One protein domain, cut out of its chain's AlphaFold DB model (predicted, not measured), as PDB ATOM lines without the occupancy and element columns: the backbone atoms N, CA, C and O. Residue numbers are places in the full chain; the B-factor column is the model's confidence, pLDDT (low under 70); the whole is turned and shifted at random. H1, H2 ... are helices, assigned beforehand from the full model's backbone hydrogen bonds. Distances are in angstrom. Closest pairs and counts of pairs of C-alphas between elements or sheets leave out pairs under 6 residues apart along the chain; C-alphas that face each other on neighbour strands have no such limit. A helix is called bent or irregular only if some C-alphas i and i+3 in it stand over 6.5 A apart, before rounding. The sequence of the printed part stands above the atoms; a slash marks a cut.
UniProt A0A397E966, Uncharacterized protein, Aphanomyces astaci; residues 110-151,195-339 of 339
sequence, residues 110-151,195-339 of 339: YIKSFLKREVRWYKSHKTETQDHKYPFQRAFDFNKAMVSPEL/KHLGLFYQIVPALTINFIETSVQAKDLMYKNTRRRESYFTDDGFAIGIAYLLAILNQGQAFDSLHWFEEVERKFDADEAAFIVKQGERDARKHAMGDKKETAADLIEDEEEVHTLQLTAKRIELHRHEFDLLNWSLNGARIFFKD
ATOM      1  N   TYR A 110     238.892 199.607 236.429       82.50
ATOM      2  CA  TYR A 110     239.567 198.547 237.171       82.50
ATOM      3  C   TYR A 110     240.899 199.058 237.731       82.50
ATOM      4  O   TYR A 110     241.144 198.979 238.941       82.50
ATOM      5  N   ILE A 111     241.716 199.671 236.872       82.31
ATOM      6  CA  ILE A 111     243.040 200.206 237.215       82.31
ATOM      7  C   ILE A 111     242.909 201.332 238.241       82.31
ATOM      8  O   ILE A 111     243.496 201.295 239.321       82.31
ATOM      9  N   LYS A 112     242.064 202.315 237.955       83.44
ATOM     10  CA  LYS A 112     241.815 203.481 238.800       83.44
ATOM     11  C   LYS A 112     241.248 203.102 240.163       83.44
ATOM     12  O   LYS A 112     241.671 203.664 241.177       83.44
ATOM     13  N   SER A 113     240.291 202.173 240.223       84.56
ATOM     14  CA  SER A 113     239.712 201.718 241.496       84.56
ATOM     15  C   SER A 113     240.737 200.967 242.335       84.56
ATOM     16  O   SER A 113     240.798 201.180 243.552       84.56
ATOM     17  N   PHE A 114     241.573 200.148 241.690       83.56
ATOM     18  CA  PHE A 114     242.695 199.481 242.336       83.56
ATOM     19  C   PHE A 114     243.684 200.504 242.907       83.56
ATOM     20  O   PHE A 114     243.913 200.514 244.115       83.56
ATOM     21  N   LEU A 115     244.184 201.435 242.088       85.50
ATOM     22  CA  LEU A 115     245.137 202.463 242.520       85.50
ATOM     23  C   LEU A 115     244.572 203.320 243.662       85.50
ATOM     24  O   LEU A 115     245.256 203.582 244.646       85.50
ATOM     25  N   LYS A 116     243.289 203.700 243.608       85.62
ATOM     26  CA  LYS A 116     242.626 204.420 244.711       85.62
ATOM     27  C   LYS A 116     242.531 203.606 245.999       85.62
ATOM     28  O   LYS A 116     242.488 204.192 247.084       85.62
ATOM     29  N   ARG A 117     242.387 202.284 245.909       85.94
ATOM     30  CA  ARG A 117     242.389 201.398 247.078       85.94
ATOM     31  C   ARG A 117     243.790 201.315 247.676       85.94
ATOM     32  O   ARG A 117     243.904 201.467 248.886       85.94
ATOM     33  N   GLU A 118     244.820 201.202 246.844       84.75
ATOM     34  CA  GLU A 118     246.217 201.207 247.293       84.75
ATOM     35  C   GLU A 118     246.599 202.525 247.961       84.75
ATOM     36  O   GLU A 118     247.119 202.518 249.072       84.75
ATOM     37  N   VAL A 119     246.240 203.667 247.367       84.94
ATOM     38  CA  VAL A 119     246.498 204.983 247.973       84.94
ATOM     39  C   VAL A 119     245.800 205.125 249.330       84.94
ATOM     40  O   VAL A 119     246.378 205.676 250.267       84.94
ATOM     41  N   ARG A 120     244.557 204.639 249.462       85.81
ATOM     42  CA  ARG A 120     243.835 204.655 250.746       85.81
ATOM     43  C   ARG A 120     244.508 203.762 251.779       85.81
ATOM     44  O   ARG A 120     244.692 204.205 252.908       85.81
ATOM     45  N   TRP A 121     244.891 202.552 251.379       85.44
ATOM     46  CA  TRP A 121     245.587 201.606 252.243       85.44
ATOM     47  C   TRP A 121     246.929 202.172 252.715       85.44
ATOM     48  O   TRP A 121     247.205 202.161 253.911       85.44
ATOM     49  N   TYR A 122     247.722 202.742 251.805       81.88
ATOM     50  CA  TYR A 122     249.005 203.346 252.146       81.88
ATOM     51  C   TYR A 122     248.820 204.505 253.129       81.88
ATOM     52  O   TYR A 122     249.493 204.556 254.149       81.88
ATOM     53  N   LYS A 123     247.848 205.398 252.897       81.56
ATOM     54  CA  LYS A 123     247.572 206.513 253.818       81.56
ATOM     55  C   LYS A 123     247.136 206.059 255.213       81.56
ATOM     56  O   LYS A 123     247.540 206.697 256.178       81.56
ATOM     57  N   SER A 124     246.331 205.000 255.326       80.12
ATOM     58  CA  SER A 124     245.864 204.511 256.630       80.12
ATOM     59  C   SER A 124     246.959 203.782 257.410       80.12
ATOM     60  O   SER A 124     247.044 203.953 258.617       80.12
ATOM     61  N   HIS A 125     247.832 203.034 256.729       75.88
ATOM     62  CA  HIS A 125     248.892 202.245 257.375       75.88
ATOM     63  C   HIS A 125     250.241 202.974 257.435       75.88
ATOM     64  O   HIS A 125     251.191 202.474 258.045       75.88
ATOM     65  N   LYS A 126     250.334 204.184 256.859       66.69
ATOM     66  CA  LYS A 126     251.528 205.031 256.964       66.69
ATOM     67  C   LYS A 126     251.873 205.327 258.420       66.69
ATOM     68  O   LYS A 126     253.042 205.485 258.715       66.69
ATOM     69  N   THR A 127     250.899 205.410 259.324       60.91
ATOM     70  CA  THR A 127     251.129 205.701 260.753       60.91
ATOM     71  C   THR A 127     251.235 204.458 261.638       60.91
ATOM     72  O   THR A 127     251.740 204.570 262.749       60.91
ATOM     73  N   GLU A 128     250.802 203.288 261.162       58.81
ATOM     74  CA  GLU A 128     250.838 202.030 261.929       58.81
ATOM     75  C   GLU A 128     252.153 201.264 261.752       58.81
ATOM     76  O   GLU A 128     252.662 200.669 262.698       58.81
ATOM     77  N   THR A 129     252.729 201.290 260.549       54.38
ATOM     78  CA  THR A 129     254.022 200.650 260.283       54.38
ATOM     79  C   THR A 129     255.149 201.607 260.672       54.38
ATOM     80  O   THR A 129     255.296 202.654 260.045       54.38
ATOM     81  N   GLN A 130     255.973 201.240 261.663       57.09
ATOM     82  CA  GLN A 130     257.133 202.027 262.135       57.09
ATOM     83  C   GLN A 130     258.096 202.487 261.023       57.09
ATOM     84  O   GLN A 130     258.857 203.423 261.232       57.09
ATOM     85  N   ASP A 131     258.071 201.831 259.860       63.75
ATOM     86  CA  ASP A 131     259.066 201.991 258.797       63.75
ATOM     87  C   ASP A 131     258.569 202.845 257.607       63.75
ATOM     88  O   ASP A 131     259.319 203.053 256.666       63.75
ATOM     89  N   HIS A 132     257.311 203.325 257.603       74.19
ATOM     90  CA  HIS A 132     256.703 204.220 256.582       74.19
ATOM     91  C   HIS A 132     256.802 203.808 255.084       74.19
ATOM     92  O   HIS A 132     256.315 204.536 254.209       74.19
ATOM     93  N   LYS A 133     257.370 202.636 254.784       81.31
ATOM     94  CA  LYS A 133     257.643 202.089 253.445       81.31
ATOM     95  C   LYS A 133     256.426 201.439 252.791       81.31
ATOM     96  O   LYS A 133     255.561 200.868 253.459       81.31
ATOM     97  N   TYR A 134     256.366 201.501 251.462       82.69
ATOM     98  CA  TYR A 134     255.363 200.790 250.672       82.69
ATOM     99  C   TYR A 134     255.754 199.314 250.480       82.69
ATOM    100  O   TYR A 134     256.798 199.077 249.884       82.69
ATOM    101  N   PRO A 135     254.945 198.321 250.905       85.94
ATOM    102  CA  PRO A 135     255.363 196.914 250.918       85.94
ATOM    103  C   PRO A 135     255.633 196.300 249.537       85.94
ATOM    104  O   PRO A 135     254.804 196.411 248.627       85.94
ATOM    105  N   PHE A 136     256.714 195.518 249.430       84.38
ATOM    106  CA  PHE A 136     257.085 194.815 248.192       84.38
ATOM    107  C   PHE A 136     255.994 193.857 247.692       84.38
ATOM    108  O   PHE A 136     255.640 193.874 246.513       84.38
ATOM    109  N   GLN A 137     255.408 193.056 248.590       85.25
ATOM    110  CA  GLN A 137     254.418 192.039 248.215       85.25
ATOM    111  C   GLN A 137     253.194 192.648 247.517       85.25
ATOM    112  O   GLN A 137     252.701 192.095 246.540       85.25
ATOM    113  N   ARG A 138     252.745 193.832 247.951       85.38
ATOM    114  CA  ARG A 138     251.610 194.526 247.324       85.38
ATOM    115  C   ARG A 138     251.931 195.006 245.913       85.38
ATOM    116  O   ARG A 138     251.082 194.903 245.030       85.38
ATOM    117  N   ALA A 139     253.146 195.509 245.685       83.69
ATOM    118  CA  ALA A 139     253.605 195.868 244.343       83.69
ATOM    119  C   ALA A 139     253.646 194.641 243.417       83.69
ATOM    120  O   ALA A 139     253.221 194.721 242.265       83.69
ATOM    121  N   PHE A 140     254.118 193.506 243.937       83.06
ATOM    122  CA  PHE A 140     254.193 192.246 243.204       83.06
ATOM    123  C   PHE A 140     252.805 191.684 242.862       83.06
ATOM    124  O   PHE A 140     252.531 191.342 241.711       83.06
ATOM    125  N   ASP A 141     251.892 191.657 243.834       84.12
ATOM    126  CA  ASP A 141     250.516 191.205 243.621       84.12
ATOM    127  C   ASP A 141     249.789 192.098 242.612       84.12
ATOM    128  O   ASP A 141     249.049 191.604 241.756       84.12
ATOM    129  N   PHE A 142     250.038 193.413 242.662       82.25
ATOM    130  CA  PHE A 142     249.511 194.339 241.668       82.25
ATOM    131  C   PHE A 142     250.050 194.030 240.273       82.25
ATOM    132  O   PHE A 142     249.252 193.902 239.346       82.25
ATOM    133  N   ASN A 143     251.367 193.843 240.129       81.88
ATOM    134  CA  ASN A 143     251.985 193.473 238.858       81.88
ATOM    135  C   ASN A 143     251.309 192.238 238.240       81.88
ATOM    136  O   ASN A 143     250.889 192.267 237.083       81.88
ATOM    137  N   LYS A 144     251.105 191.196 239.049       80.56
ATOM    138  CA  LYS A 144     250.448 189.959 238.622       80.56
ATOM    139  C   LYS A 144     248.988 190.175 238.205       80.56
ATOM    140  O   LYS A 144     248.532 189.570 237.238       80.56
ATOM    141  N   ALA A 145     248.260 191.044 238.904       74.31
ATOM    142  CA  ALA A 145     246.867 191.370 238.599       74.31
ATOM    143  C   ALA A 145     246.692 192.249 237.342       74.31
ATOM    144  O   ALA A 145     245.595 192.293 236.780       74.31
ATOM    145  N   MET A 146     247.743 192.948 236.892       67.94
ATOM    146  CA  MET A 146     247.702 193.836 235.718       67.94
ATOM    147  C   MET A 146     247.758 193.104 234.371       67.94
ATOM    148  O   MET A 146     247.517 193.721 233.340       67.94
ATOM    149  N   VAL A 147     248.060 191.803 234.347       60.44
ATOM    150  CA  VAL A 147     248.269 191.036 233.102       60.44
ATOM    151  C   VAL A 147     246.949 190.723 232.357       60.44
ATOM    152  O   VAL A 147     246.983 190.184 231.255       60.44
ATOM    153  N   SER A 148     245.774 191.063 232.909       50.81
ATOM    154  CA  SER A 148     244.466 190.582 232.413       50.81
ATOM    155  C   SER A 148     243.326 191.578 232.076       50.81
ATOM    156  O   SER A 148     242.236 191.073 231.810       50.81
ATOM    157  N   PRO A 149     243.453 192.921 232.039       54.59
ATOM    158  CA  PRO A 149     242.327 193.766 231.624       54.59
ATOM    159  C   PRO A 149     242.331 194.127 230.124       54.59
ATOM    160  O   PRO A 149     243.308 194.661 229.600       54.59
ATOM    161  N   GLU A 150     241.198 193.893 229.453       58.34
ATOM    162  CA  GLU A 150     240.818 194.570 228.202       58.34
ATOM    163  C   GLU A 150     240.301 195.988 228.523       58.34
ATOM    164  O   GLU A 150     239.622 196.179 229.533       58.34
ATOM    165  N   LEU A 151     240.630 196.992 227.698       59.31
ATOM    166  CA  LEU A 151     240.266 198.394 227.960       59.31
ATOM    167  C   LEU A 151     238.763 198.669 227.751       59.31
ATOM    168  O   LEU A 151     238.165 198.214 226.777       59.31
ATOM    169  N   LYS A 195     242.506 214.573 236.727       72.06
ATOM    170  CA  LYS A 195     242.679 214.098 238.114       72.06
ATOM    171  C   LYS A 195     243.106 212.629 238.245       72.06
ATOM    172  O   LYS A 195     243.697 212.275 239.262       72.06
ATOM    173  N   HIS A 196     242.783 211.755 237.286       74.62
ATOM    174  CA  HIS A 196     243.146 210.326 237.359       74.62
ATOM    175  C   HIS A 196     244.638 210.086 237.151       74.62
ATOM    176  O   HIS A 196     245.183 209.161 237.749       74.62
ATOM    177  N   LEU A 197     245.310 210.959 236.396       81.69
ATOM    178  CA  LEU A 197     246.758 210.905 236.202       81.69
ATOM    179  C   LEU A 197     247.526 211.107 237.513       81.69
ATOM    180  O   LEU A 197     248.642 210.614 237.645       81.69
ATOM    181  N   GLY A 198     246.886 211.729 238.514       81.31
ATOM    182  CA  GLY A 198     247.353 211.888 239.897       81.31
ATOM    183  C   GLY A 198     247.768 210.594 240.616       81.31
ATOM    184  O   GLY A 198     248.380 210.655 241.678       81.31
ATOM    185  N   LEU A 199     247.410 209.427 240.071       84.19
ATOM    186  CA  LEU A 199     247.646 208.113 240.676       84.19
ATOM    187  C   LEU A 199     248.874 207.382 240.109       84.19
ATOM    188  O   LEU A 199     249.172 206.277 240.556       84.19
ATOM    189  N   PHE A 200     249.582 207.963 239.135       89.31
ATOM    190  CA  PHE A 200     250.670 207.278 238.433       89.31
ATOM    191  C   PHE A 200     251.824 206.843 239.352       89.31
ATOM    192  O   PHE A 200     252.321 205.729 239.225       89.31
ATOM    193  N   TYR A 201     252.219 207.646 240.339       89.56
ATOM    194  CA  TYR A 201     253.302 207.277 241.263       89.56
ATOM    195  C   TYR A 201     253.069 205.933 241.978       89.56
ATOM    196  O   TYR A 201     254.026 205.248 242.327       89.56
ATOM    197  N   GLN A 202     251.806 205.530 242.153       88.81
ATOM    198  CA  GLN A 202     251.429 204.277 242.802       88.81
ATOM    199  C   GLN A 202     251.622 203.048 241.894       88.81
ATOM    200  O   GLN A 202     251.782 201.941 242.406       88.81
ATOM    201  N   ILE A 203     251.629 203.218 240.563       89.19
ATOM    202  CA  ILE A 203     251.900 202.123 239.615       89.19
ATOM    203  C   ILE A 203     253.396 201.892 239.396       89.19
ATOM    204  O   ILE A 203     253.794 200.774 239.072       89.19
ATOM    205  N   VAL A 204     254.234 202.911 239.630       91.88
ATOM    206  CA  VAL A 204     255.686 202.845 239.399       91.88
ATOM    207  C   VAL A 204     256.339 201.625 240.071       91.88
ATOM    208  O   VAL A 204     257.024 200.900 239.353       91.88
ATOM    209  N   PRO A 205     256.088 201.292 241.357       91.69
ATOM    210  CA  PRO A 205     256.638 200.080 241.975       91.69
ATOM    211  C   PRO A 205     256.381 198.793 241.177       91.69
ATOM    212  O   PRO A 205     257.311 198.043 240.882       91.69
ATOM    213  N   ALA A 206     255.142 198.565 240.735       89.25
ATOM    214  CA  ALA A 206     254.798 197.379 239.952       89.25
ATOM    215  C   ALA A 206     255.413 197.392 238.546       89.25
ATOM    216  O   ALA A 206     255.760 196.329 238.027       89.25
ATOM    217  N   LEU A 207     255.581 198.572 237.939       90.44
ATOM    218  CA  LEU A 207     256.295 198.713 236.667       90.44
ATOM    219  C   LEU A 207     257.778 198.383 236.824       90.44
ATOM    220  O   LEU A 207     258.327 197.691 235.973       90.44
ATOM    221  N   THR A 208     258.419 198.824 237.914       92.75
ATOM    222  CA  THR A 208     259.828 198.492 238.167       92.75
ATOM    223  C   THR A 208     260.028 196.988 238.336       92.75
ATOM    224  O   THR A 208     260.935 196.441 237.725       92.75
ATOM    225  N   ILE A 209     259.131 196.286 239.041       90.81
ATOM    226  CA  ILE A 209     259.183 194.817 239.140       90.81
ATOM    227  C   ILE A 209     259.081 194.175 237.753       90.81
ATOM    228  O   ILE A 209     259.914 193.340 237.406       90.81
ATOM    229  N   ASN A 210     258.109 194.598 236.934       90.19
ATOM    230  CA  ASN A 210     257.946 194.061 235.580       90.19
ATOM    231  C   ASN A 210     259.195 194.261 234.720       90.19
ATOM    232  O   ASN A 210     259.623 193.366 233.989       90.19
ATOM    233  N   PHE A 211     259.763 195.462 234.798       91.06
ATOM    234  CA  PHE A 211     260.941 195.834 234.040       91.06
ATOM    235  C   PHE A 211     262.138 194.964 234.424       91.06
ATOM    236  O   PHE A 211     262.812 194.434 233.549       91.06
ATOM    237  N   ILE A 212     262.365 194.739 235.717       91.38
ATOM    238  CA  ILE A 212     263.471 193.898 236.182       91.38
ATOM    239  C   ILE A 212     263.283 192.448 235.728       91.38
ATOM    240  O   ILE A 212     264.212 191.853 235.183       91.38
ATOM    241  N   GLU A 213     262.076 191.889 235.852       88.38
ATOM    242  CA  GLU A 213     261.795 190.526 235.381       88.38
ATOM    243  C   GLU A 213     262.028 190.367 233.871       88.38
ATOM    244  O   GLU A 213     262.601 189.370 233.427       88.38
ATOM    245  N   THR A 214     261.603 191.349 233.075       86.62
ATOM    246  CA  THR A 214     261.790 191.335 231.618       86.62
ATOM    247  C   THR A 214     263.241 191.605 231.210       86.62
ATOM    248  O   THR A 214     263.729 190.933 230.299       86.62
ATOM    249  N   SER A 215     263.958 192.487 231.916       88.00
ATOM    250  CA  SER A 215     265.392 192.766 231.729       88.00
ATOM    251  C   SER A 215     266.237 191.517 231.983       88.00
ATOM    252  O   SER A 215     267.018 191.110 231.121       88.00
ATOM    253  N   VAL A 216     266.025 190.837 233.118       88.25
ATOM    254  CA  VAL A 216     266.739 189.593 233.458       88.25
ATOM    255  C   VAL A 216     266.480 188.521 232.397       88.25
ATOM    256  O   VAL A 216     267.417 187.891 231.909       88.25
ATOM    257  N   GLN A 217     265.225 188.353 231.967       85.62
ATOM    258  CA  GLN A 217     264.884 187.410 230.897       85.62
ATOM    259  C   GLN A 217     265.555 187.766 229.563       85.62
ATOM    260  O   GLN A 217     266.035 186.872 228.862       85.62
ATOM    261  N   ALA A 218     265.596 189.049 229.196       83.88
ATOM    262  CA  ALA A 218     266.235 189.515 227.968       83.88
ATOM    263  C   ALA A 218     267.752 189.256 227.983       83.88
ATOM    264  O   ALA A 218     268.297 188.785 226.980       83.88
ATOM    265  N   LYS A 219     268.409 189.483 229.128       85.69
ATOM    266  CA  LYS A 219     269.836 189.197 229.346       85.69
ATOM    267  C   LYS A 219     270.134 187.698 229.299       85.69
ATOM    268  O   LYS A 219     271.048 187.279 228.592       85.69
ATOM    269  N   ASP A 220     269.312 186.865 229.933       83.19
ATOM    270  CA  ASP A 220     269.444 185.400 229.872       83.19
ATOM    271  C   ASP A 220     269.337 184.852 228.438       83.19
ATOM    272  O   ASP A 220     270.030 183.900 228.057       83.19
ATOM    273  N   LEU A 221     268.472 185.452 227.615       80.00
ATOM    274  CA  LEU A 221     268.286 185.057 226.218       80.00
ATOM    275  C   LEU A 221     269.492 185.386 225.334       80.00
ATOM    276  O   LEU A 221     269.709 184.673 224.348       80.00
ATOM    277  N   MET A 222     270.301 186.391 225.693       74.44
ATOM    278  CA  MET A 222     271.546 186.700 224.977       74.44
ATOM    279  C   MET A 222     272.514 185.513 225.004       74.44
ATOM    280  O   MET A 222     273.119 185.185 223.985       74.44
ATOM    281  N   TYR A 223     272.605 184.813 226.138       70.88
ATOM    282  CA  TYR A 223     273.494 183.658 226.292       70.88
ATOM    283  C   TYR A 223     272.983 182.398 225.578       70.88
ATOM    284  O   TYR A 223     273.767 181.512 225.247       70.88
ATOM    285  N   LYS A 224     271.673 182.308 225.302       69.81
ATOM    286  CA  LYS A 224     271.013 181.099 224.768       69.81
ATOM    287  C   LYS A 224     270.773 181.123 223.247       69.81
ATOM    288  O   LYS A 224     270.026 180.285 222.746       69.81
ATOM    289  N   ASN A 225     271.370 182.072 222.511       61.53
ATOM    290  CA  ASN A 225     271.311 182.224 221.038       61.53
ATOM    291  C   ASN A 225     269.927 181.912 220.416       61.53
ATOM    292  O   ASN A 225     269.798 181.223 219.398       61.53
ATOM    293  N   THR A 226     268.853 182.377 221.061       60.19
ATOM    294  CA  THR A 226     267.480 182.061 220.655       60.19
ATOM    295  C   THR A 226     266.932 183.161 219.751       60.19
ATOM    296  O   THR A 226     266.542 184.229 220.202       60.19
ATOM    297  N   ARG A 227     266.818 182.879 218.446       57.69
ATOM    298  CA  ARG A 227     266.385 183.835 217.397       57.69
ATOM    299  C   ARG A 227     264.934 184.353 217.493       57.69
ATOM    300  O   ARG A 227     264.509 185.104 216.607       57.69
ATOM    301  N   ARG A 228     264.140 183.899 218.473       56.56
ATOM    302  CA  ARG A 228     262.687 184.161 218.547       56.56
ATOM    303  C   ARG A 228     262.270 185.236 219.553       56.56
ATOM    304  O   ARG A 228     261.184 185.772 219.374       56.56
ATOM    305  N   ARG A 229     263.081 185.559 220.562       61.94
ATOM    306  CA  ARG A 229     262.763 186.596 221.563       61.94
ATOM    307  C   ARG A 229     263.777 187.737 221.493       61.94
ATOM    308  O   ARG A 229     264.899 187.520 221.044       61.94
ATOM    309  N   GLU A 230     263.350 188.940 221.866       66.06
ATOM    310  CA  GLU A 230     264.216 190.122 221.921       66.06
ATOM    311  C   GLU A 230     265.263 189.938 223.024       66.06
ATOM    312  O   GLU A 230     264.933 189.519 224.131       66.06
ATOM    313  N   SER A 231     266.525 190.212 222.701       72.69
ATOM    314  CA  SER A 231     267.656 190.071 223.616       72.69
ATOM    315  C   SER A 231     268.423 191.385 223.624       72.69
ATOM    316  O   SER A 231     268.963 191.782 222.593       72.69
ATOM    317  N   TYR A 232     268.463 192.068 224.758       79.94
ATOM    318  CA  TYR A 232     269.119 193.364 224.901       79.94
ATOM    319  C   TYR A 232     269.849 193.436 226.240       79.94
ATOM    320  O   TYR A 232     269.454 192.783 227.202       79.94
ATOM    321  N   PHE A 233     270.926 194.222 226.289       77.69
ATOM    322  CA  PHE A 233     271.783 194.333 227.477       77.69
ATOM    323  C   PHE A 233     271.550 195.618 228.284       77.69
ATOM    324  O   PHE A 233     271.981 195.706 229.429       77.69
ATOM    325  N   THR A 234     270.889 196.612 227.693       81.06
ATOM    326  CA  THR A 234     270.631 197.932 228.282       81.06
ATOM    327  C   THR A 234     269.254 198.418 227.847       81.06
ATOM    328  O   THR A 234     268.851 198.132 226.718       81.06
ATOM    329  N   ASP A 235     268.536 199.096 228.742       84.69
ATOM    330  CA  ASP A 235     267.294 199.822 228.459       84.69
ATOM    331  C   ASP A 235     267.089 200.947 229.491       84.69
ATOM    332  O   ASP A 235     266.164 200.933 230.305       84.69
ATOM    333  N   ASP A 236     267.976 201.947 229.470       89.44
ATOM    334  CA  ASP A 236     267.857 203.122 230.349       89.44
ATOM    335  C   ASP A 236     266.678 204.031 229.946       89.44
ATOM    336  O   ASP A 236     266.268 204.916 230.702       89.44
ATOM    337  N   GLY A 237     266.090 203.796 228.765       88.56
ATOM    338  CA  GLY A 237     264.915 204.512 228.274       88.56
ATOM    339  C   GLY A 237     263.703 204.359 229.192       88.56
ATOM    340  O   GLY A 237     262.937 205.313 229.354       88.56
ATOM    341  N   PHE A 238     263.560 203.208 229.858       91.31
ATOM    342  CA  PHE A 238     262.519 202.999 230.863       91.31
ATOM    343  C   PHE A 238     262.672 203.950 232.059       91.31
ATOM    344  O   PHE A 238     261.720 204.646 232.418       91.31
ATOM    345  N   ALA A 239     263.874 204.043 232.636       92.12
ATOM    346  CA  ALA A 239     264.152 204.914 233.780       92.12
ATOM    347  C   ALA A 239     263.922 206.396 233.437       92.12
ATOM    348  O   ALA A 239     263.286 207.126 234.202       92.12
ATOM    349  N   ILE A 240     264.365 206.823 232.249       90.69
ATOM    350  CA  ILE A 240     264.134 208.180 231.736       90.69
ATOM    351  C   ILE A 240     262.640 208.445 231.533       90.69
ATOM    352  O   ILE A 240     262.153 209.511 231.906       90.69
ATOM    353  N   GLY A 241     261.895 207.476 230.998       90.19
ATOM    354  CA  GLY A 241     260.449 207.580 230.814       90.19
ATOM    355  C   GLY A 241     259.687 207.744 232.132       90.19
ATOM    356  O   GLY A 241     258.825 208.616 232.231       90.19
ATOM    357  N   ILE A 242     260.031 206.964 233.164       92.38
ATOM    358  CA  ILE A 242     259.442 207.113 234.505       92.38
ATOM    359  C   ILE A 242     259.775 208.488 235.093       92.38
ATOM    360  O   ILE A 242     258.877 209.159 235.603       92.38
ATOM    361  N   ALA A 243     261.030 208.938 234.991       91.06
ATOM    362  CA  ALA A 243     261.436 210.259 235.469       91.06
ATOM    363  C   ALA A 243     260.670 211.390 234.761       91.06
ATOM    364  O   ALA A 243     260.146 212.281 235.428       91.06
ATOM    365  N   TYR A 244     260.536 211.306 233.434       89.25
ATOM    366  CA  TYR A 244     259.771 212.257 232.630       89.25
ATOM    367  C   TYR A 244     258.297 212.300 233.050       89.25
ATOM    368  O   TYR A 244     257.755 213.376 233.299       89.25
ATOM    369  N   LEU A 245     257.646 211.138 233.201       89.62
ATOM    370  CA  LEU A 245     256.249 211.064 233.638       89.62
ATOM    371  C   LEU A 245     256.061 211.616 235.060       89.62
ATOM    372  O   LEU A 245     255.131 212.379 235.309       89.62
ATOM    373  N   LEU A 246     256.957 211.301 235.997       90.00
ATOM    374  CA  LEU A 246     256.903 211.860 237.352       90.00
ATOM    375  C   LEU A 246     257.074 213.388 237.363       90.00
ATOM    376  O   LEU A 246     256.440 214.054 238.185       90.00
ATOM    377  N   ALA A 247     257.888 213.933 236.455       87.69
ATOM    378  CA  ALA A 247     258.109 215.368 236.314       87.69
ATOM    379  C   ALA A 247     256.900 216.096 235.705       87.69
ATOM    380  O   ALA A 247     256.435 217.084 236.274       87.69
ATOM    381  N   ILE A 248     256.323 215.598 234.603       86.31
ATOM    382  CA  ILE A 248     255.153 216.251 233.982       86.31
ATOM    383  C   ILE A 248     253.894 216.163 234.857       86.31
ATOM    384  O   ILE A 248     253.026 217.028 234.782       86.31
ATOM    385  N   LEU A 249     253.780 215.123 235.690       86.88
ATOM    386  CA  LEU A 249     252.649 214.934 236.600       86.88
ATOM    387  C   LEU A 249     252.856 215.611 237.967       86.88
ATOM    388  O   LEU A 249     251.947 215.577 238.795       86.88
ATOM    389  N   ASN A 250     254.038 216.185 238.221       86.94
ATOM    390  CA  ASN A 250     254.450 216.737 239.514       86.94
ATOM    391  C   ASN A 250     254.251 215.752 240.690       86.94
ATOM    392  O   ASN A 250     253.691 216.082 241.735       86.94
ATOM    393  N   GLN A 251     254.681 214.503 240.501       88.62
ATOM    394  CA  GLN A 251     254.486 213.408 241.461       88.62
ATOM    395  C   GLN A 251     255.776 212.919 242.123       88.62
ATOM    396  O   GLN A 251     255.743 211.955 242.885       88.62
ATOM    397  N   GLY A 252     256.905 213.590 241.877       86.94
ATOM    398  CA  GLY A 252     258.207 213.195 242.421       86.94
ATOM    399  C   GLY A 252     258.201 213.036 243.945       86.94
ATOM    400  O   GLY A 252     258.583 211.984 244.442       86.94
ATOM    401  N   GLN A 253     257.681 214.023 244.682       87.50
ATOM    402  CA  GLN A 253     257.617 213.958 246.153       87.50
ATOM    403  C   GLN A 253     256.679 212.855 246.664       87.50
ATOM    404  O   GLN A 253     256.951 212.220 247.682       87.50
ATOM    405  N   ALA A 254     255.565 212.615 245.963       87.50
ATOM    406  CA  ALA A 254     254.632 211.550 246.321       87.50
ATOM    407  C   ALA A 254     255.281 210.170 246.145       87.50
ATOM    408  O   ALA A 254     255.123 209.312 247.012       87.50
ATOM    409  N   PHE A 255     256.052 209.987 245.069       89.81
ATOM    410  CA  PHE A 255     256.842 208.781 244.843       89.81
ATOM    411  C   PHE A 255     257.940 208.603 245.899       89.81
ATOM    412  O   PHE A 255     258.039 207.526 246.479       89.81
ATOM    413  N   ASP A 256     258.696 209.659 246.214       88.81
ATOM    414  CA  ASP A 256     259.752 209.610 247.237       88.81
ATOM    415  C   ASP A 256     259.195 209.190 248.603       88.81
ATOM    416  O   ASP A 256     259.816 208.411 249.320       88.81
ATOM    417  N   SER A 257     257.969 209.621 248.925       89.25
ATOM    418  CA  SER A 257     257.314 209.244 250.178       89.25
ATOM    419  C   SER A 257     257.042 207.744 250.320       89.25
ATOM    420  O   SER A 257     256.843 207.292 251.440       89.25
ATOM    421  N   LEU A 258     257.033 206.975 249.221       87.00
ATOM    422  CA  LEU A 258     256.837 205.524 249.263       87.00
ATOM    423  C   LEU A 258     258.074 204.770 249.770       87.00
ATOM    424  O   LEU A 258     257.927 203.603 250.133       87.00
ATOM    425  N   HIS A 259     259.261 205.393 249.762       88.75
ATOM    426  CA  HIS A 259     260.538 204.747 250.102       88.75
ATOM    427  C   HIS A 259     260.728 203.400 249.375       88.75
ATOM    428  O   HIS A 259     261.159 202.404 249.950       88.75
ATOM    429  N   TRP A 260     260.344 203.356 248.091       91.75
ATOM    430  CA  TRP A 260     260.225 202.105 247.337       91.75
ATOM    431  C   TRP A 260     261.547 201.341 247.214       91.75
ATOM    432  O   TRP A 260     261.582 200.143 247.466       91.75
ATOM    433  N   PHE A 261     262.639 202.017 246.854       90.88
ATOM    434  CA  PHE A 261     263.933 201.349 246.686       90.88
ATOM    435  C   PHE A 261     264.511 200.848 248.018       90.88
ATOM    436  O   PHE A 261     265.075 199.762 248.049       90.88
ATOM    437  N   GLU A 262     264.270 201.557 249.125       89.50
ATOM    438  CA  GLU A 262     264.646 201.086 250.468       89.50
ATOM    439  C   GLU A 262     263.873 199.816 250.865       89.50
ATOM    440  O   GLU A 262     264.416 198.924 251.513       89.50
ATOM    441  N   GLU A 263     262.597 199.712 250.475       88.69
ATOM    442  CA  GLU A 263     261.822 198.482 250.667       88.69
ATOM    443  C   GLU A 263     262.391 197.321 249.848       88.69
ATOM    444  O   GLU A 263     262.461 196.190 250.332       88.69
ATOM    445  N   VAL A 264     262.765 197.590 248.597       90.50
ATOM    446  CA  VAL A 264     263.336 196.586 247.698       90.50
ATOM    447  C   VAL A 264     264.645 196.040 248.271       90.50
ATOM    448  O   VAL A 264     264.803 194.822 248.341       90.50
ATOM    449  N   GLU A 265     265.537 196.916 248.738       89.81
ATOM    450  CA  GLU A 265     266.778 196.530 249.421       89.81
ATOM    451  C   GLU A 265     266.484 195.663 250.651       89.81
ATOM    452  O   GLU A 265     266.972 194.535 250.740       89.81
ATOM    453  N   ARG A 266     265.577 196.114 251.533       89.69
ATOM    454  CA  ARG A 266     265.164 195.360 252.728       89.69
ATOM    455  C   ARG A 266     264.641 193.964 252.389       89.69
ATOM    456  O   ARG A 266     264.921 193.003 253.104       89.69
ATOM    457  N   LYS A 267     263.855 193.842 251.317       91.12
ATOM    458  CA  LYS A 267     263.316 192.560 250.854       91.12
ATOM    459  C   LYS A 267     264.433 191.629 250.388       91.12
ATOM    460  O   LYS A 267     264.399 190.450 250.724       91.12
ATOM    461  N   PHE A 268     265.405 192.126 249.623       89.69
ATOM    462  CA  PHE A 268     266.519 191.293 249.165       89.69
ATOM    463  C   PHE A 268     267.462 190.897 250.302       89.69
ATOM    464  O   PHE A 268     267.886 189.746 250.331       89.69
ATOM    465  N   ASP A 269     267.703 191.777 251.275       90.25
ATOM    466  CA  ASP A 269     268.470 191.432 252.477       90.25
ATOM    467  C   ASP A 269     267.748 190.361 253.318       90.25
ATOM    468  O   ASP A 269     268.374 189.434 253.837       90.25
ATOM    469  N   ALA A 270     266.415 190.434 253.425       90.50
ATOM    470  CA  ALA A 270     265.614 189.410 254.095       90.50
ATOM    471  C   ALA A 270     265.632 188.063 253.348       90.50
ATOM    472  O   ALA A 270     265.754 187.012 253.980       90.50
ATOM    473  N   ASP A 271     265.540 188.085 252.014       88.88
ATOM    474  CA  ASP A 271     265.652 186.887 251.175       88.88
ATOM    475  C   ASP A 271     267.048 186.251 251.291       88.88
ATOM    476  O   ASP A 271     267.166 185.026 251.371       88.88
ATOM    477  N   GLU A 272     268.104 187.067 251.340       88.69
ATOM    478  CA  GLU A 272     269.489 186.626 251.530       88.69
ATOM    479  C   GLU A 272     269.699 186.014 252.923       88.69
ATOM    480  O   GLU A 272     270.254 184.921 253.043       88.69
ATOM    481  N   ALA A 273     269.170 186.637 253.980       90.00
ATOM    482  CA  ALA A 273     269.208 186.074 255.328       90.00
ATOM    483  C   ALA A 273     268.462 184.728 255.411       90.00
ATOM    484  O   ALA A 273     268.970 183.767 255.991       90.00
ATOM    485  N   ALA A 274     267.282 184.627 254.791       88.94
ATOM    486  CA  ALA A 274     266.526 183.378 254.721       88.94
ATOM    487  C   ALA A 274     267.275 182.291 253.930       88.94
ATOM    488  O   ALA A 274     267.214 181.111 254.286       88.94
ATOM    489  N   PHE A 275     267.997 182.678 252.877       87.88
ATOM    490  CA  PHE A 275     268.867 181.782 252.124       87.88
ATOM    491  C   PHE A 275     270.030 181.260 252.984       87.88
ATOM    492  O   PHE A 275     270.241 180.049 253.029       87.88
ATOM    493  N   ILE A 276     270.720 182.135 253.724       87.75
ATOM    494  CA  ILE A 276     271.827 181.757 254.621       87.75
ATOM    495  C   ILE A 276     271.353 180.772 255.695       87.75
ATOM    496  O   ILE A 276     272.038 179.786 255.968       87.75
ATOM    497  N   VAL A 277     270.169 180.995 256.278       89.94
ATOM    498  CA  VAL A 277     269.586 180.072 257.265       89.94
ATOM    499  C   VAL A 277     269.352 178.693 256.650       89.94
ATOM    500  O   VAL A 277     269.809 177.700 257.211       89.94
ATOM    501  N   LYS A 278     268.720 178.616 255.472       86.25
ATOM    502  CA  LYS A 278     268.486 177.337 254.775       86.25
ATOM    503  C   LYS A 278     269.784 176.622 254.405       86.25
ATOM    504  O   LYS A 278     269.880 175.406 254.545       86.25
ATOM    505  N   GLN A 279     270.790 177.370 253.958       84.38
ATOM    506  CA  GLN A 279     272.106 176.815 253.660       84.38
ATOM    507  C   GLN A 279     272.770 176.255 254.929       84.38
ATOM    508  O   GLN A 279     273.273 175.133 254.910       84.38
ATOM    509  N   GLY A 280     272.690 176.978 256.048       85.69
ATOM    510  CA  GLY A 280     273.197 176.522 257.343       85.69
ATOM    511  C   GLY A 280     272.458 175.299 257.898       85.69
ATOM    512  O   GLY A 280     273.094 174.397 258.440       85.69
ATOM    513  N   GLU A 281     271.134 175.222 257.733       86.00
ATOM    514  CA  GLU A 281     270.329 174.048 258.103       86.00
ATOM    515  C   GLU A 281     270.746 172.802 257.315       86.00
ATOM    516  O   GLU A 281     270.880 171.717 257.891       86.00
ATOM    517  N   ARG A 282     270.997 172.954 256.009       82.19
ATOM    518  CA  ARG A 282     271.516 171.878 255.161       82.19
ATOM    519  C   ARG A 282     272.915 171.450 255.595       82.19
ATOM    520  O   ARG A 282     273.161 170.255 255.759       82.19
ATOM    521  N   ASP A 283     273.825 172.397 255.797       83.06
ATOM    522  CA  ASP A 283     275.203 172.089 256.190       83.06
ATOM    523  C   ASP A 283     275.237 171.397 257.564       83.06
ATOM    524  O   ASP A 283     275.940 170.403 257.747       83.06
ATOM    525  N   ALA A 284     274.387 171.825 258.506       85.12
ATOM    526  CA  ALA A 284     274.191 171.146 259.785       85.12
ATOM    527  C   ALA A 284     273.620 169.727 259.615       85.12
ATOM    528  O   ALA A 284     274.073 168.804 260.297       85.12
ATOM    529  N   ARG A 285     272.668 169.522 258.690       83.44
ATOM    530  CA  ARG A 285     272.119 168.195 258.365       83.44
ATOM    531  C   ARG A 285     273.205 167.270 257.816       83.44
ATOM    532  O   ARG A 285     273.332 166.154 258.311       83.44
ATOM    533  N   LYS A 286     274.037 167.749 256.887       79.19
ATOM    534  CA  LYS A 286     275.190 166.998 256.363       79.19
ATOM    535  C   LYS A 286     276.205 166.655 257.444       79.19
ATOM    536  O   LYS A 286     276.631 165.508 257.552       79.19
ATOM    537  N   HIS A 287     276.552 167.622 258.291       78.38
ATOM    538  CA  HIS A 287     277.458 167.386 259.414       78.38
ATOM    539  C   HIS A 287     276.898 166.369 260.422       78.38
ATOM    540  O   HIS A 287     277.660 165.564 260.953       78.38
ATOM    541  N   ALA A 288     275.583 166.362 260.663       79.69
ATOM    542  CA  ALA A 288     274.925 165.387 261.533       79.69
ATOM    543  C   ALA A 288     274.814 163.982 260.908       79.69
ATOM    544  O   ALA A 288     274.724 162.988 261.636       79.69
ATOM    545  N   MET A 289     274.813 163.884 259.576       69.19
ATOM    546  CA  MET A 289     274.707 162.616 258.848       69.19
ATOM    547  C   MET A 289     276.036 161.836 258.834       69.19
ATOM    548  O   MET A 289     276.007 160.609 258.959       69.19
ATOM    549  N   GLY A 290     277.186 162.526 258.831       66.62
ATOM    550  CA  GLY A 290     278.524 161.916 258.939       66.62
ATOM    551  C   GLY A 290     278.831 160.886 257.836       66.62
ATOM    552  O   GLY A 290     278.228 160.926 256.773       66.62
ATOM    553  N   ASP A 291     279.717 159.914 258.101       61.59
ATOM    554  CA  ASP A 291     280.084 158.814 257.171       61.59
ATOM    555  C   ASP A 291     278.996 157.719 257.021       61.59
ATOM    556  O   ASP A 291     279.275 156.580 256.624       61.59
ATOM    557  N   LYS A 292     277.737 157.997 257.384       66.38
ATOM    558  CA  LYS A 292     276.660 157.022 257.168       66.38
ATOM    559  C   LYS A 292     276.475 156.818 255.665       66.38
ATOM    560  O   LYS A 292     276.442 157.775 254.907       66.38
ATOM    561  N   LYS A 293     276.339 155.557 255.239       60.50
ATOM    562  CA  LYS A 293     276.060 155.202 253.840       60.50
ATOM    563  C   LYS A 293     274.762 155.874 253.389       60.50
ATOM    564  O   LYS A 293     273.682 155.405 253.745       60.50
ATOM    565  N   GLU A 294     274.893 156.943 252.616       73.12
ATOM    566  CA  GLU A 294     273.788 157.584 251.912       73.12
ATOM    567  C   GLU A 294     273.242 156.619 250.858       73.12
ATOM    568  O   GLU A 294     273.993 155.885 250.197       73.12
ATOM    569  N   THR A 295     271.920 156.564 250.729       80.06
ATOM    570  CA  THR A 295     271.315 155.829 249.624       80.06
ATOM    571  C   THR A 295     271.469 156.636 248.335       80.06
ATOM    572  O   THR A 295     271.653 157.850 248.352       80.06
ATOM    573  N   ALA A 296     271.365 155.970 247.184       75.75
ATOM    574  CA  ALA A 296     271.379 156.667 245.899       75.75
ATOM    575  C   ALA A 296     270.241 157.703 245.774       75.75
ATOM    576  O   ALA A 296     270.398 158.671 245.043       75.75
ATOM    577  N   ALA A 297     269.120 157.513 246.482       78.38
ATOM    578  CA  ALA A 297     268.020 158.475 246.513       78.38
ATOM    579  C   ALA A 297     268.377 159.733 247.324       78.38
ATOM    580  O   ALA A 297     268.129 160.833 246.847       78.38
ATOM    581  N   ASP A 298     269.027 159.572 248.483       78.50
ATOM    582  CA  ASP A 298     269.455 160.697 249.333       78.50
ATOM    583  C   ASP A 298     270.497 161.579 248.621       78.50
ATOM    584  O   ASP A 298     270.461 162.803 248.717       78.50
ATOM    585  N   LEU A 299     271.402 160.952 247.860       79.06
ATOM    586  CA  LEU A 299     272.402 161.648 247.043       79.06
ATOM    587  C   LEU A 299     271.759 162.496 245.937       79.06
ATOM    588  O   LEU A 299     272.183 163.625 245.706       79.06
ATOM    589  N   ILE A 300     270.737 161.960 245.262       81.81
ATOM    590  CA  ILE A 300     270.008 162.683 244.210       81.81
ATOM    591  C   ILE A 300     269.228 163.856 244.815       81.81
ATOM    592  O   ILE A 300     269.257 164.952 244.263       81.81
ATOM    593  N   GLU A 301     268.562 163.650 245.954       82.88
ATOM    594  CA  GLU A 301     267.803 164.704 246.636       82.88
ATOM    595  C   GLU A 301     268.712 165.851 247.104       82.88
ATOM    596  O   GLU A 301     268.373 167.018 246.901       82.88
ATOM    597  N   ASP A 302     269.901 165.555 247.644       81.38
ATOM    598  CA  ASP A 302     270.867 166.601 248.003       81.38
ATOM    599  C   ASP A 302     271.430 167.329 246.773       81.38
ATOM    600  O   ASP A 302     271.599 168.548 246.816       81.38
ATOM    601  N   GLU A 303     271.698 166.633 245.663       83.50
ATOM    602  CA  GLU A 303     272.117 167.288 244.416       83.50
ATOM    603  C   GLU A 303     271.033 168.237 243.876       83.50
ATOM    604  O   GLU A 303     271.340 169.363 243.463       83.50
ATOM    605  N   GLU A 304     269.760 167.830 243.920       86.75
ATOM    606  CA  GLU A 304     268.624 168.682 243.560       86.75
ATOM    607  C   GLU A 304     268.486 169.878 244.519       86.75
ATOM    608  O   GLU A 304     268.326 171.020 244.067       86.75
ATOM    609  N   GLU A 305     268.619 169.663 245.831       84.50
ATOM    610  CA  GLU A 305     268.589 170.723 246.843       84.50
ATOM    611  C   GLU A 305     269.730 171.734 246.620       84.50
ATOM    612  O   GLU A 305     269.488 172.941 246.556       84.50
ATOM    613  N   VAL A 306     270.963 171.274 246.377       84.19
ATOM    614  CA  VAL A 306     272.111 172.140 246.047       84.19
ATOM    615  C   VAL A 306     271.847 172.956 244.793       84.19
ATOM    616  O   VAL A 306     272.078 174.168 244.779       84.19
ATOM    617  N   HIS A 307     271.356 172.313 243.737       85.94
ATOM    618  CA  HIS A 307     271.073 172.992 242.484       85.94
ATOM    619  C   HIS A 307     269.981 174.061 242.659       85.94
ATOM    620  O   HIS A 307     270.124 175.185 242.167       85.94
ATOM    621  N   THR A 308     268.913 173.771 243.411       85.50
ATOM    622  CA  THR A 308     267.855 174.757 243.699       85.50
ATOM    623  C   THR A 308     268.355 175.927 244.550       85.50
ATOM    624  O   THR A 308     268.011 177.079 244.259       85.50
ATOM    625  N   LEU A 309     269.210 175.673 245.544       85.00
ATOM    626  CA  LEU A 309     269.840 176.711 246.362       85.00
ATOM    627  C   LEU A 309     270.755 177.610 245.522       85.00
ATOM    628  O   LEU A 309     270.631 178.834 245.584       85.00
ATOM    629  N   GLN A 310     271.604 177.031 244.669       85.44
ATOM    630  CA  GLN A 310     272.485 177.789 243.772       85.44
ATOM    631  C   GLN A 310     271.703 178.674 242.794       85.44
ATOM    632  O   GLN A 310     272.045 179.843 242.598       85.44
ATOM    633  N   LEU A 311     270.629 178.147 242.196       86.62
ATOM    634  CA  LEU A 311     269.757 178.933 241.320       86.62
ATOM    635  C   LEU A 311     269.062 180.070 242.073       86.62
ATOM    636  O   LEU A 311     268.912 181.164 241.525       86.62
ATOM    637  N   THR A 312     268.657 179.829 243.320       85.69
ATOM    638  CA  THR A 312     268.005 180.837 244.164       85.69
ATOM    639  C   THR A 312     268.970 181.965 244.522       85.69
ATOM    640  O   THR A 312     268.628 183.128 244.312       85.69
ATOM    641  N   ALA A 313     270.189 181.639 244.964       86.12
ATOM    642  CA  ALA A 313     271.228 182.623 245.272       86.12
ATOM    643  C   ALA A 313     271.552 183.500 244.058       86.12
ATOM    644  O   ALA A 313     271.460 184.726 244.121       86.12
ATOM    645  N   LYS A 314     271.810 182.864 242.908       88.00
ATOM    646  CA  LYS A 314     272.083 183.572 241.655       88.00
ATOM    647  C   LYS A 314     270.919 184.476 241.247       88.00
ATOM    648  O   LYS A 314     271.132 185.574 240.741       88.00
ATOM    649  N   ARG A 315     269.674 184.032 241.453       87.69
ATOM    650  CA  ARG A 315     268.489 184.838 241.146       87.69
ATOM    651  C   ARG A 315     268.407 186.079 242.035       87.69
ATOM    652  O   ARG A 315     268.137 187.149 241.494       87.69
ATOM    653  N   ILE A 316     268.616 185.936 243.344       88.38
ATOM    654  CA  ILE A 316     268.587 187.047 244.310       88.38
ATOM    655  C   ILE A 316     269.634 188.097 243.927       88.38
ATOM    656  O   ILE A 316     269.276 189.258 243.738       88.38
ATOM    657  N   GLU A 317     270.882 187.674 243.716       89.06
ATOM    658  CA  GLU A 317     271.995 188.561 243.354       89.06
ATOM    659  C   GLU A 317     271.727 189.312 242.041       89.06
ATOM    660  O   GLU A 317     271.851 190.536 241.984       89.06
ATOM    661  N   LEU A 318     271.279 188.599 240.999       89.62
ATOM    662  CA  LEU A 318     270.956 189.214 239.710       89.62
ATOM    663  C   LEU A 318     269.827 190.240 239.829       89.62
ATOM    664  O   LEU A 318     269.942 191.332 239.284       89.62
ATOM    665  N   HIS A 319     268.735 189.916 240.530       89.88
ATOM    666  CA  HIS A 319     267.618 190.858 240.655       89.88
ATOM    667  C   HIS A 319     268.018 192.080 241.484       89.88
ATOM    668  O   HIS A 319     267.668 193.192 241.094       89.88
ATOM    669  N   ARG A 320     268.775 191.894 242.575       91.12
ATOM    670  CA  ARG A 320     269.318 192.991 243.388       91.12
ATOM    671  C   ARG A 320     270.155 193.937 242.527       91.12
ATOM    672  O   ARG A 320     269.850 195.123 242.461       91.12
ATOM    673  N   HIS A 321     271.112 193.392 241.775       90.94
ATOM    674  CA  HIS A 321     271.970 194.182 240.895       90.94
ATOM    675  C   HIS A 321     271.178 194.980 239.847       90.94
ATOM    676  O   HIS A 321     271.447 196.160 239.628       90.94
ATOM    677  N   GLU A 322     270.174 194.372 239.210       90.81
ATOM    678  CA  GLU A 322     269.335 195.081 238.235       90.81
ATOM    679  C   GLU A 322     268.509 196.203 238.883       90.81
ATOM    680  O   GLU A 322     268.321 197.258 238.272       90.81
ATOM    681  N   PHE A 323     268.015 196.003 240.110       92.94
ATOM    682  CA  PHE A 323     267.297 197.043 240.848       92.94
ATOM    683  C   PHE A 323     268.214 198.210 241.231       92.94
ATOM    684  O   PHE A 323     267.791 199.360 241.102       92.94
ATOM    685  N   ASP A 324     269.460 197.935 241.619       91.19
ATOM    686  CA  ASP A 324     270.462 198.966 241.916       91.19
ATOM    687  C   ASP A 324     270.775 199.804 240.671       91.19
ATOM    688  O   ASP A 324     270.743 201.038 240.716       91.19
ATOM    689  N   LEU A 325     270.984 199.142 239.525       90.50
ATOM    690  CA  LEU A 325     271.173 199.812 238.236       90.50
ATOM    691  C   LEU A 325     269.976 200.702 237.885       90.50
ATOM    692  O   LEU A 325     270.155 201.860 237.507       90.50
ATOM    693  N   LEU A 326     268.751 200.191 238.050       91.88
ATOM    694  CA  LEU A 326     267.536 200.965 237.806       91.88
ATOM    695  C   LEU A 326     267.437 202.178 238.740       91.88
ATOM    696  O   LEU A 326     267.056 203.258 238.288       91.88
ATOM    697  N   ASN A 327     267.781 202.023 240.021       92.12
ATOM    698  CA  ASN A 327     267.775 203.109 240.998       92.12
ATOM    699  C   ASN A 327     268.768 204.214 240.601       92.12
ATOM    700  O   ASN A 327     268.417 205.396 240.590       92.12
ATOM    701  N   TRP A 328     269.990 203.852 240.198       90.44
ATOM    702  CA  TRP A 328     270.983 204.817 239.717       90.44
ATOM    703  C   TRP A 328     270.539 205.515 238.431       90.44
ATOM    704  O   TRP A 328     270.566 206.747 238.377       90.44
ATOM    705  N   SER A 329     270.066 204.761 237.434       90.69
ATOM    706  CA  SER A 329     269.567 205.326 236.176       90.69
ATOM    707  C   SER A 329     268.365 206.244 236.411       90.69
ATOM    708  O   SER A 329     268.291 207.313 235.808       90.69
ATOM    709  N   LEU A 330     267.444 205.894 237.317       90.75
ATOM    710  CA  LEU A 330     266.283 206.726 237.639       90.75
ATOM    711  C   LEU A 330     266.685 208.004 238.383       90.75
ATOM    712  O   LEU A 330     266.206 209.083 238.041       90.75
ATOM    713  N   ASN A 331     267.571 207.914 239.376       89.12
ATOM    714  CA  ASN A 331     268.049 209.092 240.099       89.12
ATOM    715  C   ASN A 331     268.835 210.035 239.182       89.12
ATOM    716  O   ASN A 331     268.604 211.243 239.224       89.12
ATOM    717  N   GLY A 332     269.683 209.489 238.304       86.62
ATOM    718  CA  GLY A 332     270.355 210.254 237.256       86.62
ATOM    719  C   GLY A 332     269.359 210.906 236.297       86.62
ATOM    720  O   GLY A 332     269.435 212.107 236.050       86.62
ATOM    721  N   ALA A 333     268.363 210.150 235.827       87.81
ATOM    722  CA  ALA A 333     267.318 210.648 234.938       87.81
ATOM    723  C   ALA A 333     266.503 211.793 235.562       87.81
ATOM    724  O   ALA A 333     266.195 212.776 234.893       87.81
ATOM    725  N   ARG A 334     266.174 211.702 236.855       86.69
ATOM    726  CA  ARG A 334     265.404 212.732 237.569       86.69
ATOM    727  C   ARG A 334     266.124 214.073 237.653       86.69
ATOM    728  O   ARG A 334     265.442 215.086 237.742       86.69
ATOM    729  N   ILE A 335     267.458 214.100 237.625       85.06
ATOM    730  CA  ILE A 335     268.226 215.356 237.637       85.06
ATOM    731  C   ILE A 335     267.940 216.177 236.375       85.06
ATOM    732  O   ILE A 335     267.808 217.388 236.474       85.06
ATOM    733  N   PHE A 336     267.751 215.533 235.218       77.25
ATOM    734  CA  PHE A 336     267.447 216.232 233.961       77.25
ATOM    735  C   PHE A 336     266.089 216.942 233.953       77.25
ATOM    736  O   PHE A 336     265.854 217.772 233.084       77.25
ATOM    737  N   PHE A 337     265.195 216.598 234.882       78.12
ATOM    738  CA  PHE A 337     263.848 217.165 234.969       78.12
ATOM    739  C   PHE A 337     263.617 217.958 236.263       78.12
ATOM    740  O   PHE A 337     262.477 218.306 236.573       78.12
ATOM    741  N   LYS A 338     264.674 218.188 237.052       67.06
ATOM    742  CA  LYS A 338     264.646 219.097 238.196       67.06
ATOM    743  C   LYS A 338     265.085 220.475 237.706       67.06
ATOM    744  O   LYS A 338     266.283 220.702 237.572       67.06
ATOM    745  N   ASP A 339     264.107 221.341 237.467       52.34
ATOM    746  CA  ASP A 339     264.295 222.791 237.348       52.34
ATOM    747  C   ASP A 339     264.099 223.468 238.711       52.34
ATOM    748  O   ASP A 339     263.091 223.148 239.395       52.34
TER     749      ASP A 339
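AT A GLANCE: This is residues 110 to 151 and 195 to 339 of the 339 residues of an uncharacterized protein of Aphanomyces astaci (UniProt A0A397E966). A long helical hairpin, H6 and H7, makes the longest axis; its turn, residues 287 to 301, sticks out at one end, and its other end is built into a head of crossed helices. In the head the kinked helix H3 is the core, with H1 and H2 crossing it, H4 folding back beside it and short H5 on it. The printed part has 187 residues, with seven named helices, H1 to H7 in order along the chain, and no named strand; the class is all helix. The whole is loose, with a radius of gyration of the C-alphas of 20.8 A and spans of 69 by 48 by 35 A.

IN THESE COORDINATES: Find C-alpha 296 at (271.379, 156.667, 245.899); from there H7, residues 296 to 335, runs 59.4 A to C-alpha 335 at (268.226, 215.356, 237.637). Before it comes H6, residues 260 to 289, 43.6 A long. H3, residues 195 to 223, spans 44.9 A; it has a kink of 50 degrees near residue 203 and is irregular, with C-alphas 198 and 201 7.6 A apart. Look next for H4 at residues 236 to 248 and H5 at residues 252 to 256. H1, residues 110 to 125, begins at (239.567, 198.547, 237.171), and H2 is residues 136 to 145.

HOW THE PARTS SIT: H7 touches H6 with its residues 309 to 327 alone, a hairpin at a shallow tilt of 18 degrees, opposite ways; the closest C-alphas, of Phe 268 and Arg 320, are 6.6 A apart. Farther along, H7 touches H4 at a steep tilt of 48 degrees, closest at the C-alphas of Ala 239 and Leu 330, 4.8 A. H7 also touches the hub, H3, closest at Ile 212 and Glu 322, C-alphas 6.3 A apart. H3 and H4 form a second hairpin, closest at the C-alphas of Tyr 201 and Leu 246, 7.0 A. H2 touches H3 about perpendicular, at 86 degrees, with the C-alphas of Ala 139 and Ala 206 closest at 4.8 A. H1 touches H3 with residues 112 to 119 alone, closest at the C-alphas of Leu 115 and Leu 199, 6.5 A. H5 touches H3 at Tyr 201 and Phe 255, the closest C-alphas, 5.3 A. H1 and H7 are apart. Every O i to N i+4 pair is within hydrogen-bond range in H1, H2, H4, H5, H6 and H7, and 17 of 25 in H3.

THE WHOLE: The C-alphas farthest apart, of Lys 293 and Asp 339, are 70.6 A from each other. Residues 152 to 194 are not printed; C-alphas 151 and 195 stand 18.9 A apart across this cut. The link from H3 to H4 is long. Look for pLDDT under 70 at residues 126 to 131, 146 to 151, 224 to 230, 289 to 293 and 338 to 339.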